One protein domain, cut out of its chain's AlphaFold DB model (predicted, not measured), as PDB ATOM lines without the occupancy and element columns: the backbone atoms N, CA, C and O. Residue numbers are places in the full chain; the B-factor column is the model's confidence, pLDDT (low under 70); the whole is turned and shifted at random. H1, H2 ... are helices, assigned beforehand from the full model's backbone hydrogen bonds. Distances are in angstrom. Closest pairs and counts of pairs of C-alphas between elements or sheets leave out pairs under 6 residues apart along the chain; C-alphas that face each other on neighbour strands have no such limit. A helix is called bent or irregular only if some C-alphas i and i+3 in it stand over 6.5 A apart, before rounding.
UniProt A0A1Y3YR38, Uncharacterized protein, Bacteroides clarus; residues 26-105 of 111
ATOM      1  N   GLY A  26     -40.148 -48.762  42.697       54.28
ATOM      2  CA  GLY A  26     -38.767 -48.255  42.690       54.28
ATOM      3  C   GLY A  26     -37.965 -48.729  41.480       54.28
ATOM      4  O   GLY A  26     -37.417 -47.909  40.747       54.28
ATOM      5  N   GLU A  27     -37.978 -50.038  41.232       58.47
ATOM      6  CA  GLU A  27     -37.179 -50.675  40.181       58.47
ATOM      7  C   GLU A  27     -37.598 -50.219  38.771       58.47
ATOM      8  O   GLU A  27     -36.762 -49.843  37.953       58.47
ATOM      9  N   SER A  28     -38.909 -50.115  38.519       74.12
ATOM     10  CA  SER A  28     -39.442 -49.596  37.248       74.12
ATOM     11  C   SER A  28     -39.052 -48.131  36.996       74.12
ATOM     12  O   SER A  28     -38.797 -47.736  35.859       74.12
ATOM     13  N   LYS A  29     -38.949 -47.308  38.048       81.00
ATOM     14  CA  LYS A  29     -38.541 -45.900  37.915       81.00
ATOM     15  C   LYS A  29     -37.046 -45.748  37.660       81.00
ATOM     16  O   LYS A  29     -36.667 -44.817  36.952       81.00
ATOM     17  N   ALA A  30     -36.222 -46.620  38.239       85.12
ATOM     18  CA  ALA A  30     -34.786 -46.647  37.983       85.12
ATOM     19  C   ALA A  30     -34.516 -46.998  36.515       85.12
ATOM     20  O   ALA A  30     -33.924 -46.185  35.811       85.12
ATOM     21  N   LYS A  31     -35.085 -48.111  36.033       88.00
ATOM     22  CA  LYS A  31     -34.990 -48.552  34.629       88.00
ATOM     23  C   LYS A  31     -35.443 -47.471  33.648       88.00
ATOM     24  O   LYS A  31     -34.668 -47.047  32.804       88.00
ATOM     25  N   LYS A  32     -36.622 -46.880  33.871       90.19
ATOM     26  CA  LYS A  32     -37.135 -45.779  33.037       90.19
ATOM     27  C   LYS A  32     -36.262 -44.518  33.057       90.19
ATOM     28  O   LYS A  32     -36.377 -43.666  32.182       90.19
ATOM     29  N   THR A  33     -35.463 -44.325  34.106       88.19
ATOM     30  CA  THR A  33     -34.521 -43.200  34.157       88.19
ATOM     31  C   THR A  33     -33.278 -43.509  33.335       88.19
ATOM     32  O   THR A  33     -32.843 -42.629  32.603       88.19
ATOM     33  N   VAL A  34     -32.762 -44.738  33.418       91.25
ATOM     34  CA  VAL A  34     -31.632 -45.205  32.602       91.25
ATOM     35  C   VAL A  34     -31.990 -45.151  31.120       91.25
ATOM     36  O   VAL A  34     -31.294 -44.461  30.395       91.25
ATOM     37  N   GLU A  35     -33.138 -45.697  30.705       92.06
ATOM     38  CA  GLU A  35     -33.606 -45.653  29.302       92.06
ATOM     39  C   GLU A  35     -33.651 -44.227  28.725       92.06
ATOM     40  O   GLU A  35     -33.347 -43.988  27.562       92.06
ATOM     41  N   LYS A  36     -34.034 -43.238  29.543       91.12
ATOM     42  CA  LYS A  36     -34.047 -41.832  29.113       91.12
ATOM     43  C   LYS A  36     -32.657 -41.230  29.002       91.12
ATOM     44  O   LYS A  36     -32.483 -40.294  28.230       91.12
ATOM     45  N   LEU A  37     -31.734 -41.655  29.859       91.19
ATOM     46  CA  LEU A  37     -30.354 -41.192  29.812       91.19
ATOM     47  C   LEU A  37     -29.633 -41.841  28.638       91.19
ATOM     48  O   LEU A  37     -28.944 -41.127  27.925       91.19
ATOM     49  N   ASP A  38     -29.866 -43.126  28.392       92.62
ATOM     50  CA  ASP A  38     -29.342 -43.843  27.236       92.62
ATOM     51  C   ASP A  38     -29.759 -43.174  25.922       92.62
ATOM     52  O   ASP A  38     -28.910 -42.682  25.187       92.62
ATOM     53  N   ALA A  39     -31.060 -42.936  25.730       92.62
ATOM     54  CA  ALA A  39     -31.583 -42.266  24.536       92.62
ATOM     55  C   ALA A  39     -31.030 -40.843  24.272       92.62
ATOM     56  O   ALA A  39     -31.272 -40.279  23.206       92.62
ATOM     57  N   VAL A  40     -30.368 -40.214  25.249       90.88
ATOM     58  CA  VAL A  40     -29.794 -38.859  25.129       90.88
ATOM     59  C   VAL A  40     -28.265 -38.885  25.074       90.88
ATOM     60  O   VAL A  40     -27.650 -37.981  24.501       90.88
ATOM     61  N   LEU A  41     -27.646 -39.867  25.726       91.50
ATOM     62  CA  LEU A  41     -26.211 -39.909  25.983       91.50
ATOM     63  C   LEU A  41     -25.495 -41.020  25.217       91.50
ATOM     64  O   LEU A  41     -24.265 -40.979  25.203       91.50
ATOM     65  N   ASP A  42     -26.240 -41.945  24.603       91.75
ATOM     66  CA  ASP A  42     -25.739 -43.158  23.955       91.75
ATOM     67  C   ASP A  42     -24.805 -43.907  24.921       91.75
ATOM     68  O   ASP A  42     -23.575 -43.823  24.822       91.75
ATOM     69  N   LEU A  43     -25.389 -44.515  25.960       92.38
ATOM     70  CA  LEU A  43     -24.628 -45.144  27.039       92.38
ATOM     71  C   LEU A  43     -24.120 -46.522  26.597       92.38
ATOM     72  O   LEU A  43     -24.782 -47.232  25.850       92.38
ATOM     73  N   ASP A  44     -22.948 -46.929  27.090       92.44
ATOM     74  CA  ASP A  44     -22.518 -48.325  26.960       92.44
ATOM     75  C   ASP A  44     -23.105 -49.199  28.083       92.44
ATOM     76  O   ASP A  44     -23.440 -48.709  29.166       92.44
ATOM     77  N   ASP A  45     -23.138 -50.518  27.875       91.31
ATOM     78  CA  ASP A  45     -23.677 -51.488  28.841       91.31
ATOM     79  C   ASP A  45     -23.075 -51.328  30.255       91.31
ATOM     80  O   ASP A  45     -23.747 -51.522  31.282       91.31
ATOM     81  N   LYS A  46     -21.787 -50.956  30.345       91.50
ATOM     82  CA  LYS A  46     -21.101 -50.748  31.630       91.50
ATOM     83  C   LYS A  46     -21.559 -49.459  32.306       91.50
ATOM     84  O   LYS A  46     -21.733 -49.450  33.530       91.50
ATOM     85  N   GLN A  47     -21.733 -48.379  31.550       92.12
ATOM     86  CA  GLN A  47     -22.289 -47.120  32.034       92.12
ATOM     87  C   GLN A  47     -23.730 -47.312  32.502       92.12
ATOM     88  O   GLN A  47     -24.049 -46.925  33.631       92.12
ATOM     89  N   GLU A  48     -24.572 -47.967  31.704       91.06
ATOM     90  CA  GLU A  48     -25.965 -48.247  32.059       91.06
ATOM     91  C   GLU A  48     -26.081 -49.005  33.377       91.06
ATOM     92  O   GLU A  48     -26.840 -48.602  34.261       91.06
ATOM     93  N   THR A  49     -25.281 -50.058  33.551       92.88
ATOM     94  CA  THR A  49     -25.295 -50.881  34.766       92.88
ATOM     95  C   THR A  49     -24.962 -50.051  36.010       92.88
ATOM     96  O   THR A  49     -25.667 -50.119  37.021       92.88
ATOM     97  N   LYS A  50     -23.925 -49.206  35.941       92.69
ATOM     98  CA  LYS A  50     -23.527 -48.339  37.065       92.69
ATOM     99  C   LYS A  50     -24.573 -47.261  37.354       92.69
ATOM    100  O   LYS A  50     -24.865 -46.961  38.512       92.69
ATOM    101  N   ILE A  51     -25.170 -46.689  36.310       91.94
ATOM    102  CA  ILE A  51     -26.227 -45.682  36.440       91.94
ATOM    103  C   ILE A  51     -27.484 -46.320  37.045       91.94
ATOM    104  O   ILE A  51     -28.085 -45.751  37.962       91.94
ATOM    105  N   LEU A  52     -27.851 -47.526  36.615       92.12
ATOM    106  CA  LEU A  52     -28.957 -48.288  37.185       92.12
ATOM    107  C   LEU A  52     -28.753 -48.527  38.680       92.12
ATOM    108  O   LEU A  52     -29.697 -48.353  39.453       92.12
ATOM    109  N   GLU A  53     -27.537 -48.865  39.105       91.44
ATOM    110  CA  GLU A  53     -27.216 -49.050  40.519       91.44
ATOM    111  C   GLU A  53     -27.448 -47.762  41.333       91.44
ATOM    112  O   GLU A  53     -28.082 -47.795  42.393       91.44
ATOM    113  N   ILE A  54     -27.026 -46.604  40.810       91.12
ATOM    114  CA  ILE A  54     -27.273 -45.293  41.435       91.12
ATOM    115  C   ILE A  54     -28.779 -45.033  41.551       91.12
ATOM    116  O   ILE A  54     -29.280 -44.680  42.621       91.12
ATOM    117  N   TYR A  55     -29.535 -45.217  40.468       89.69
ATOM    118  CA  TYR A  55     -30.970 -44.921  40.458       89.69
ATOM    119  C   TYR A  55     -31.832 -45.983  41.148       89.69
ATOM    120  O   TYR A  55     -32.994 -45.689  41.453       89.69
ATOM    121  N   SER A  56     -31.285 -47.159  41.447       89.50
ATOM    122  CA  SER A  56     -31.946 -48.199  42.245       89.50
ATOM    123  C   SER A  56     -31.924 -47.880  43.740       89.50
ATOM    124  O   SER A  56     -32.856 -48.241  44.460       89.50
ATOM    125  N   LYS A  57     -30.923 -47.124  44.212       88.69
ATOM    126  CA  LYS A  57     -30.848 -46.671  45.611       88.69
ATOM    127  C   LYS A  57     -32.008 -45.711  45.941       88.69
ATOM    128  O   LYS A  57     -32.481 -44.986  45.058       88.69
ATOM    129  N   PRO A  58     -32.507 -45.653  47.186       84.06
ATOM    130  CA  PRO A  58     -33.473 -44.632  47.612       84.06
ATOM    131  C   PRO A  58     -32.926 -43.211  47.416       84.06
ATOM    132  O   PRO A  58     -31.725 -42.999  47.534       84.06
ATOM    133  N   LYS A  59     -33.775 -42.220  47.099       82.62
ATOM    134  CA  LYS A  59     -33.322 -40.842  46.781       82.62
ATOM    135  C   LYS A  59     -32.481 -40.219  47.898       82.62
ATOM    136  O   LYS A  59     -31.508 -39.532  47.617       82.62
ATOM    137  N   ASP A  60     -32.875 -40.490  49.128       84.00
ATOM    138  CA  ASP A  60     -32.225 -40.136  50.388       84.00
ATOM    139  C   ASP A  60     -30.824 -40.755  50.551       84.00
ATOM    140  O   ASP A  60     -29.975 -40.169  51.212       84.00
ATOM    141  N   GLN A  61     -30.545 -41.878  49.884       83.38
ATOM    142  CA  GLN A  61     -29.276 -42.615  49.964       83.38
ATOM    143  C   GLN A  61     -28.398 -42.475  48.714       83.38
ATOM    144  O   GLN A  61     -27.280 -42.983  48.676       83.38
ATOM    145  N   ARG A  62     -28.877 -41.787  47.671       83.00
ATOM    146  CA  ARG A  62     -28.117 -41.583  46.424       83.00
ATOM    147  C   ARG A  62     -26.948 -40.614  46.570       83.00
ATOM    148  O   ARG A  62     -26.055 -40.618  45.735       83.00
ATOM    149  N   GLY A  63     -26.958 -39.753  47.586       85.94
ATOM    150  CA  GLY A  63     -25.953 -38.704  47.728       85.94
ATOM    151  C   GLY A  63     -25.893 -37.780  46.503       85.94
ATOM    152  O   GLY A  63     -26.920 -37.367  45.956       85.94
ATOM    153  N   LYS A  64     -24.675 -37.432  46.072       89.38
ATOM    154  CA  LYS A  64     -24.424 -36.518  44.947       89.38
ATOM    155  C   LYS A  64     -24.414 -37.273  43.613       89.38
ATOM    156  O   LYS A  64     -23.350 -37.528  43.056       89.38
ATOM    157  N   VAL A  65     -25.603 -37.556  43.076       88.94
ATOM    158  CA  VAL A  65     -25.785 -38.249  41.781       88.94
ATOM    159  C   VAL A  65     -24.951 -37.621  40.660       88.94
ATOM    160  O   VAL A  65     -24.318 -38.340  39.902       88.94
ATOM    161  N   ASP A  66     -24.888 -36.289  40.574       89.44
ATOM    162  CA  ASP A  66     -24.128 -35.621  39.506       89.44
ATOM    163  C   ASP A  66     -22.615 -35.898  39.585       89.44
ATOM    164  O   ASP A  66     -21.959 -35.973  38.551       89.44
ATOM    165  N   ALA A  67     -22.056 -36.068  40.788       92.69
ATOM    166  CA  ALA A  67     -20.642 -36.408  40.950       92.69
ATOM    167  C   ALA A  67     -20.374 -37.847  40.494       92.69
ATOM    168  O   ALA A  67     -19.442 -38.085  39.736       92.69
ATOM    169  N   GLN A  68     -21.256 -38.776  40.871       91.88
ATOM    170  CA  GLN A  68     -21.160 -40.175  40.454       91.88
ATOM    171  C   GLN A  68     -21.327 -40.328  38.935       91.88
ATOM    172  O   GLN A  68     -20.596 -41.080  38.302       91.88
ATOM    173  N   LEU A  69     -22.243 -39.569  38.324       92.25
ATOM    174  CA  LEU A  69     -22.408 -39.554  36.869       92.25
ATOM    175  C   LEU A  69     -21.177 -38.985  36.154       92.25
ATOM    176  O   LEU A  69     -20.830 -39.483  35.091       92.25
ATOM    177  N   LYS A  70     -20.488 -37.992  36.727       93.31
ATOM    178  CA  LYS A  70     -19.250 -37.440  36.151       93.31
ATOM    179  C   LYS A  70     -18.109 -38.463  36.100       93.31
ATOM    180  O   LYS A  70     -17.263 -38.369  35.221       93.31
ATOM    181  N   GLU A  71     -18.076 -39.412  37.032       93.00
ATOM    182  CA  GLU A  71     -17.073 -40.487  37.059       93.00
ATOM    183  C   GLU A  71     -17.393 -41.625  36.078       93.00
ATOM    184  O   GLU A  71     -16.494 -42.343  35.646       93.00
ATOM    185  N   ILE A  72     -18.672 -41.806  35.734       92.50
ATOM    186  CA  ILE A  72     -19.144 -42.877  34.843       92.50
ATOM    187  C   ILE A  72     -19.163 -42.421  33.378       92.50
ATOM    188  O   ILE A  72     -18.835 -43.193  32.478       92.50
ATOM    189  N   LEU A  73     -19.575 -41.178  33.138       93.12
ATOM    190  CA  LEU A  73     -19.748 -40.609  31.808       93.12
ATOM    191  C   LEU A  73     -18.453 -39.980  31.292       93.12
ATOM    192  O   LEU A  73     -17.659 -39.429  32.055       93.12
ATOM    193  N   THR A  74     -18.277 -39.981  29.974       94.12
ATOM    194  CA  THR A  74     -17.237 -39.163  29.334       94.12
ATOM    195  C   THR A  74     -17.536 -37.670  29.506       94.12
ATOM    196  O   THR A  74     -18.670 -37.272  29.780       94.12
ATOM    197  N   ALA A  75     -16.534 -36.806  29.314       93.00
ATOM    198  CA  ALA A  75     -16.717 -35.356  29.429       93.00
ATOM    199  C   ALA A  75     -17.808 -34.820  28.477       93.00
ATOM    200  O   ALA A  75     -18.592 -33.947  28.857       93.00
ATOM    201  N   GLU A  76     -17.896 -35.379  27.269       91.56
ATOM    202  CA  GLU A  76     -18.907 -35.017  26.272       91.56
ATOM    203  C   GLU A  76     -20.309 -35.481  26.681       91.56
ATOM    204  O   GLU A  76     -21.252 -34.685  26.669       91.56
ATOM    205  N   GLN A  77     -20.448 -36.734  27.125       92.75
ATOM    206  CA  GLN A  77     -21.714 -37.263  27.643       92.75
ATOM    207  C   GLN A  77     -22.172 -36.492  28.891       92.75
ATOM    208  O   GLN A  77     -23.343 -36.137  29.020       92.75
ATOM    209  N   PHE A  78     -21.257 -36.145  29.797       93.38
ATOM    210  CA  PHE A  78     -21.598 -35.373  30.989       93.38
ATOM    211  C   PHE A  78     -22.086 -33.956  30.646       93.38
ATOM    212  O   PHE A  78     -23.005 -33.445  31.292       93.38
ATOM    213  N   LYS A  79     -21.523 -33.333  29.602       93.75
ATOM    214  CA  LYS A  79     -22.001 -32.042  29.095       93.75
ATOM    215  C   LYS A  79     -23.416 -32.157  28.516       93.75
ATOM    216  O   LYS A  79     -24.288 -31.399  28.932       93.75
ATOM    217  N   LYS A  80     -23.684 -33.162  27.671       93.56
ATOM    218  CA  LYS A  80     -25.046 -33.444  27.166       93.56
ATOM    219  C   LYS A  80     -26.046 -33.662  28.309       93.56
ATOM    220  O   LYS A  80     -27.168 -33.159  28.263       93.56
ATOM    221  N   TYR A  81     -25.635 -34.363  29.369       92.88
ATOM    222  CA  TYR A  81     -26.463 -34.575  30.558       92.88
ATOM    223  C   TYR A  81     -26.791 -33.263  31.292       92.88
ATOM    224  O   TYR A  81     -27.940 -33.059  31.698       92.88
ATOM    225  N   GLN A  82     -25.817 -32.360  31.449       92.69
ATOM    226  CA  GLN A  82     -26.030 -31.033  32.047       92.69
ATOM    227  C   GLN A  82     -27.059 -30.221  31.251       92.69
ATOM    228  O   GLN A  82     -28.001 -29.681  31.842       92.69
ATOM    229  N   ASP A  83     -26.922 -30.205  29.926       93.19
ATOM    230  CA  ASP A  83     -27.833 -29.494  29.028       93.19
ATOM    231  C   ASP A  83     -29.250 -30.083  29.106       93.19
ATOM    232  O   ASP A  83     -30.226 -29.361  29.338       93.19
ATOM    233  N   TYR A  84     -29.375 -31.412  29.041       90.50
ATOM    234  CA  TYR A  84     -30.651 -32.113  29.212       90.50
ATOM    235  C   TYR A  84     -31.318 -31.792  30.559       90.50
ATOM    236  O   TYR A  84     -32.518 -31.499  30.622       90.50
ATOM    237  N   LYS A  85     -30.546 -31.785  31.651       90.12
ATOM    238  CA  LYS A  85     -31.040 -31.451  32.994       90.12
ATOM    239  C   LYS A  85     -31.520 -30.002  33.083       90.12
ATOM    240  O   LYS A  85     -32.546 -29.746  33.725       90.12
ATOM    241  N   ALA A  86     -30.810 -29.064  32.459       92.06
ATOM    242  CA  ALA A  86     -31.208 -27.660  32.405       92.06
ATOM    243  C   ALA A  86     -32.532 -27.485  31.644       92.06
ATOM    244  O   ALA A  86     -33.450 -26.833  32.153       92.06
ATOM    245  N   VAL A  87     -32.676 -28.151  30.494       91.12
ATOM    246  CA  VAL A  87     -33.913 -28.153  29.696       91.12
ATOM    247  C   VAL A  87     -35.085 -28.748  30.481       91.12
ATOM    248  O   VAL A  87     -36.162 -28.152  30.538       91.12
ATOM    249  N   GLU A  88     -34.896 -29.889  31.147       87.69
ATOM    250  CA  GLU A  88     -35.940 -30.503  31.979       87.69
ATOM    251  C   GLU A  88     -36.342 -29.614  33.164       87.69
ATOM    252  O   GLU A  88     -37.523 -29.540  33.522       87.69
ATOM    253  N   LYS A  89     -35.383 -28.906  33.773       88.25
ATOM    254  CA  LYS A  89     -35.666 -27.935  34.838       88.25
ATOM    255  C   LYS A  89     -36.489 -26.759  34.307       88.25
ATOM    256  O   LYS A  89     -37.469 -26.386  34.953       88.25
ATOM    257  N   ALA A  90     -36.146 -26.228  33.133       88.25
ATOM    258  CA  ALA A  90     -36.888 -25.148  32.484       88.25
ATOM    259  C   ALA A  90     -38.331 -25.567  32.151       88.25
ATOM    260  O   ALA A  90     -39.276 -24.894  32.561       88.25
ATOM    261  N   LYS A  91     -38.520 -26.747  31.540       87.12
ATOM    262  CA  LYS A  91     -39.853 -27.311  31.245       87.12
ATOM    263  C   LYS A  91     -40.713 -27.486  32.500       87.12
ATOM    264  O   LYS A  91     -41.929 -27.298  32.464       87.12
ATOM    265  N   ARG A  92     -40.106 -27.875  33.627       82.75
ATOM    266  CA  ARG A  92     -40.822 -28.000  34.908       82.75
ATOM    267  C   ARG A  92     -41.201 -26.648  35.496       82.75
ATOM    268  O   ARG A  92     -42.311 -26.530  36.006       82.75
ATOM    269  N   ALA A  93     -40.317 -25.656  35.417       82.38
ATOM    270  CA  ALA A  93     -40.612 -24.297  35.865       82.38
ATOM    271  C   ALA A  93     -41.777 -23.689  35.066       82.38
ATOM    272  O   ALA A  93     -42.707 -23.135  35.648       82.38
ATOM    273  N   GLU A  94     -41.790 -23.887  33.747       75.69
ATOM    274  CA  GLU A  94     -42.874 -23.433  32.873       75.69
ATOM    275  C   GLU A  94     -44.218 -24.100  33.217       75.69
ATOM    276  O   GLU A  94     -45.234 -23.422  33.389       75.69
ATOM    277  N   LYS A  95     -44.228 -25.427  33.415       70.12
ATOM    278  CA  LYS A  95     -45.437 -26.159  33.834       70.12
ATOM    279  C   LYS A  95     -45.921 -25.767  35.234       70.12
ATOM    280  O   LYS A  95     -47.131 -25.721  35.453       70.12
ATOM    281  N   GLY A  96     -45.008 -25.487  36.164       66.50
ATOM    282  CA  GLY A  96     -45.339 -24.994  37.505       66.50
ATOM    283  C   GLY A  96     -46.040 -23.636  37.456       66.50
ATOM    284  O   GLY A  96     -47.126 -23.488  38.014       66.50
ATOM    285  N   ASN A  97     -45.489 -22.699  36.681       59.84
ATOM    286  CA  ASN A  97     -46.065 -21.366  36.488       59.84
ATOM    287  C   ASN A  97     -47.441 -21.400  35.801       59.84
ATOM    288  O   ASN A  97     -48.303 -20.566  36.083       59.84
ATOM    289  N   ASN A  98     -47.674 -22.359  34.898       55.75
ATOM    290  CA  ASN A  98     -48.960 -22.474  34.208       55.75
ATOM    291  C   ASN A  98     -50.063 -23.068  35.105       55.75
ATOM    292  O   ASN A  98     -51.227 -22.684  34.990       55.75
ATOM    293  N   LYS A  99     -49.703 -23.954  36.045       55.03
ATOM    294  CA  LYS A  99     -50.644 -24.509  37.031       55.03
ATOM    295  C   LYS A  99     -51.142 -23.425  37.997       55.03
ATOM    296  O   LYS A  99     -52.343 -23.275  38.177       55.03
ATOM    297  N   GLU A 100     -50.235 -22.582  38.488       51.34
ATOM    298  CA  GLU A 100     -50.560 -21.467  39.391       51.34
ATOM    299  C   GLU A 100     -51.437 -20.382  38.723       51.34
ATOM    300  O   GLU A 100     -52.291 -19.762  39.364       51.34
ATOM    301  N   ARG A 101     -51.295 -20.182  37.403       49.38
ATOM    302  CA  ARG A 101     -52.188 -19.313  36.613       49.38
ATOM    303  C   ARG A 101     -53.572 -19.919  36.365       49.38
ATOM    304  O   ARG A 101     -54.542 -19.162  36.290       49.38
ATOM    305  N   GLY A 102     -53.679 -21.242  36.243       51.62
ATOM    306  CA  GLY A 102     -54.957 -21.947  36.103       51.62
ATOM    307  C   GLY A 102     -55.833 -21.817  37.351       51.62
ATOM    308  O   GLY A 102     -57.004 -21.452  37.242       51.62
ATOM    309  N   ASP A 103     -55.239 -21.996  38.532       52.19
ATOM    310  CA  ASP A 103     -55.946 -21.895  39.816       52.19
ATOM    311  C   ASP A 103     -56.422 -20.456  40.119       52.19
ATOM    312  O   ASP A 103     -57.536 -20.249  40.604       52.19
ATOM    313  N   LYS A 104     -55.654 -19.422  39.734       49.84
ATOM    314  CA  LYS A 104     -56.083 -18.013  39.886       49.84
ATOM    315  C   LYS A 104     -57.234 -17.602  38.963       49.84
ATOM    316  O   LYS A 104     -57.980 -16.685  39.307       49.84
ATOM    317  N   LYS A 105     -57.406 -18.242  37.799       47.44
ATOM    318  CA  LYS A 105     -58.470 -17.885  36.839       47.44
ATOM    319  C   LYS A 105     -59.834 -18.494  37.203       47.44
ATOM    320  O   LYS A 105     -60.855 -17.983  36.752       47.44
TER     321      LYS A 105
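AT A GLANCE: This is residues 26 to 105 of the 111 residues of an uncharacterized protein of Bacteroides clarus (UniProt A0A1Y3YR38). The model is a small compact head of helices with one long helical arm: H1, H2, H3 and the first turns of H4 make the head, and residues 85 to 105 of H4 stand free and stick out from it. In the head, H1 and H2 fold back on each other as a hairpin, H3 folds back along H2 in a second hairpin, and the beginning of H4 crosses the end of H1. The printed part has 80 residues with four named helices, in the order H1, H2, H3, H4, and no named strand; the class is all helix. The whole is loose, with a radius of gyration of the C-alphas of 15.0 A, and elongated, spanning 50 by 28 by 21 A; the arm makes the length.

IN THESE COORDINATES: The printed part begins with H1, residues 26 to 41, which runs from C-alpha 26 at (-38.767, -48.255, 42.690) to C-alpha 41 at (-26.211, -39.909, 25.983), 22.5 A from first to last C-alpha. After a tight link of 3 residues comes H2, residues 45 to 56, 16.1 A from first to last C-alpha. A short link of 8 residues leads to H3, residues 65 to 72, which is 10.7 A long between its end C-alphas. A tight link of 2 residues then leads to H4, residues 75 to 105, the longest helix with 31 residues. H4 runs from C-alpha 75 at (-16.717, -35.356, 29.429) to C-alpha 105 at (-58.470, -17.885, 36.839), 45.9 A apart.

HOW THE PARTS SIT: H1 and H2 touch, with 13 pairs of C-alphas within 8 A. Their closest C-alphas, those of Ala 30 and Tyr 55, are 4.9 A apart. The two form a helical hairpin, running opposite ways at a steep tilt of 41 degrees. H2 and H3 also form a helical hairpin: they touch, and run opposite ways at a shallow tilt of 18 degrees. Their closest C-alphas are those of Gln 47 and Ile 72, 6.0 A apart. H3 and H4 are close but not clearly touching, with 2 pairs of C-alphas within 8 A, the closest being those of Lys 70 and Phe 78 at 6.0 A; they run opposite ways at a shallow tilt of 24 degrees. H4 touches H1 with residues 77 to 84 alone, and H1 touches H4 with residues 37 to 41 alone. Their closest C-alphas are those of Leu 41 and Gln 77, 5.5 A apart, and the helices run opposite ways at a steep tilt of 63 degrees. H1 and H3 are apart, and so are H2 and H4. The helix packing is mostly crossed, but only just, with 1 of 3 touching pairs at a shallow tilt. In H2, H3 and H4 every pair of O i and N i+4 is within hydrogen-bond range; in H1 10 of 12 are. No helix is bent or irregular.

THE WHOLE: The two C-alphas farthest apart are those of Lys 46 and Lys 105, at 50.0 A, while the first and last printed C-alphas, those of Gly 26 and Lys 105, are 36.7 A apart. Without residues 85 to 105, the body has 59 residues, spans 28 by 20 by 20 A and has a radius of gyration of 10.7 A. The printed part has no cut, and no link is long. The mean pLDDT of the printed part is 84.1; residues 26 to 27 and 96 to 105 are under 70, and the latter belong to H4, whose mean is 77.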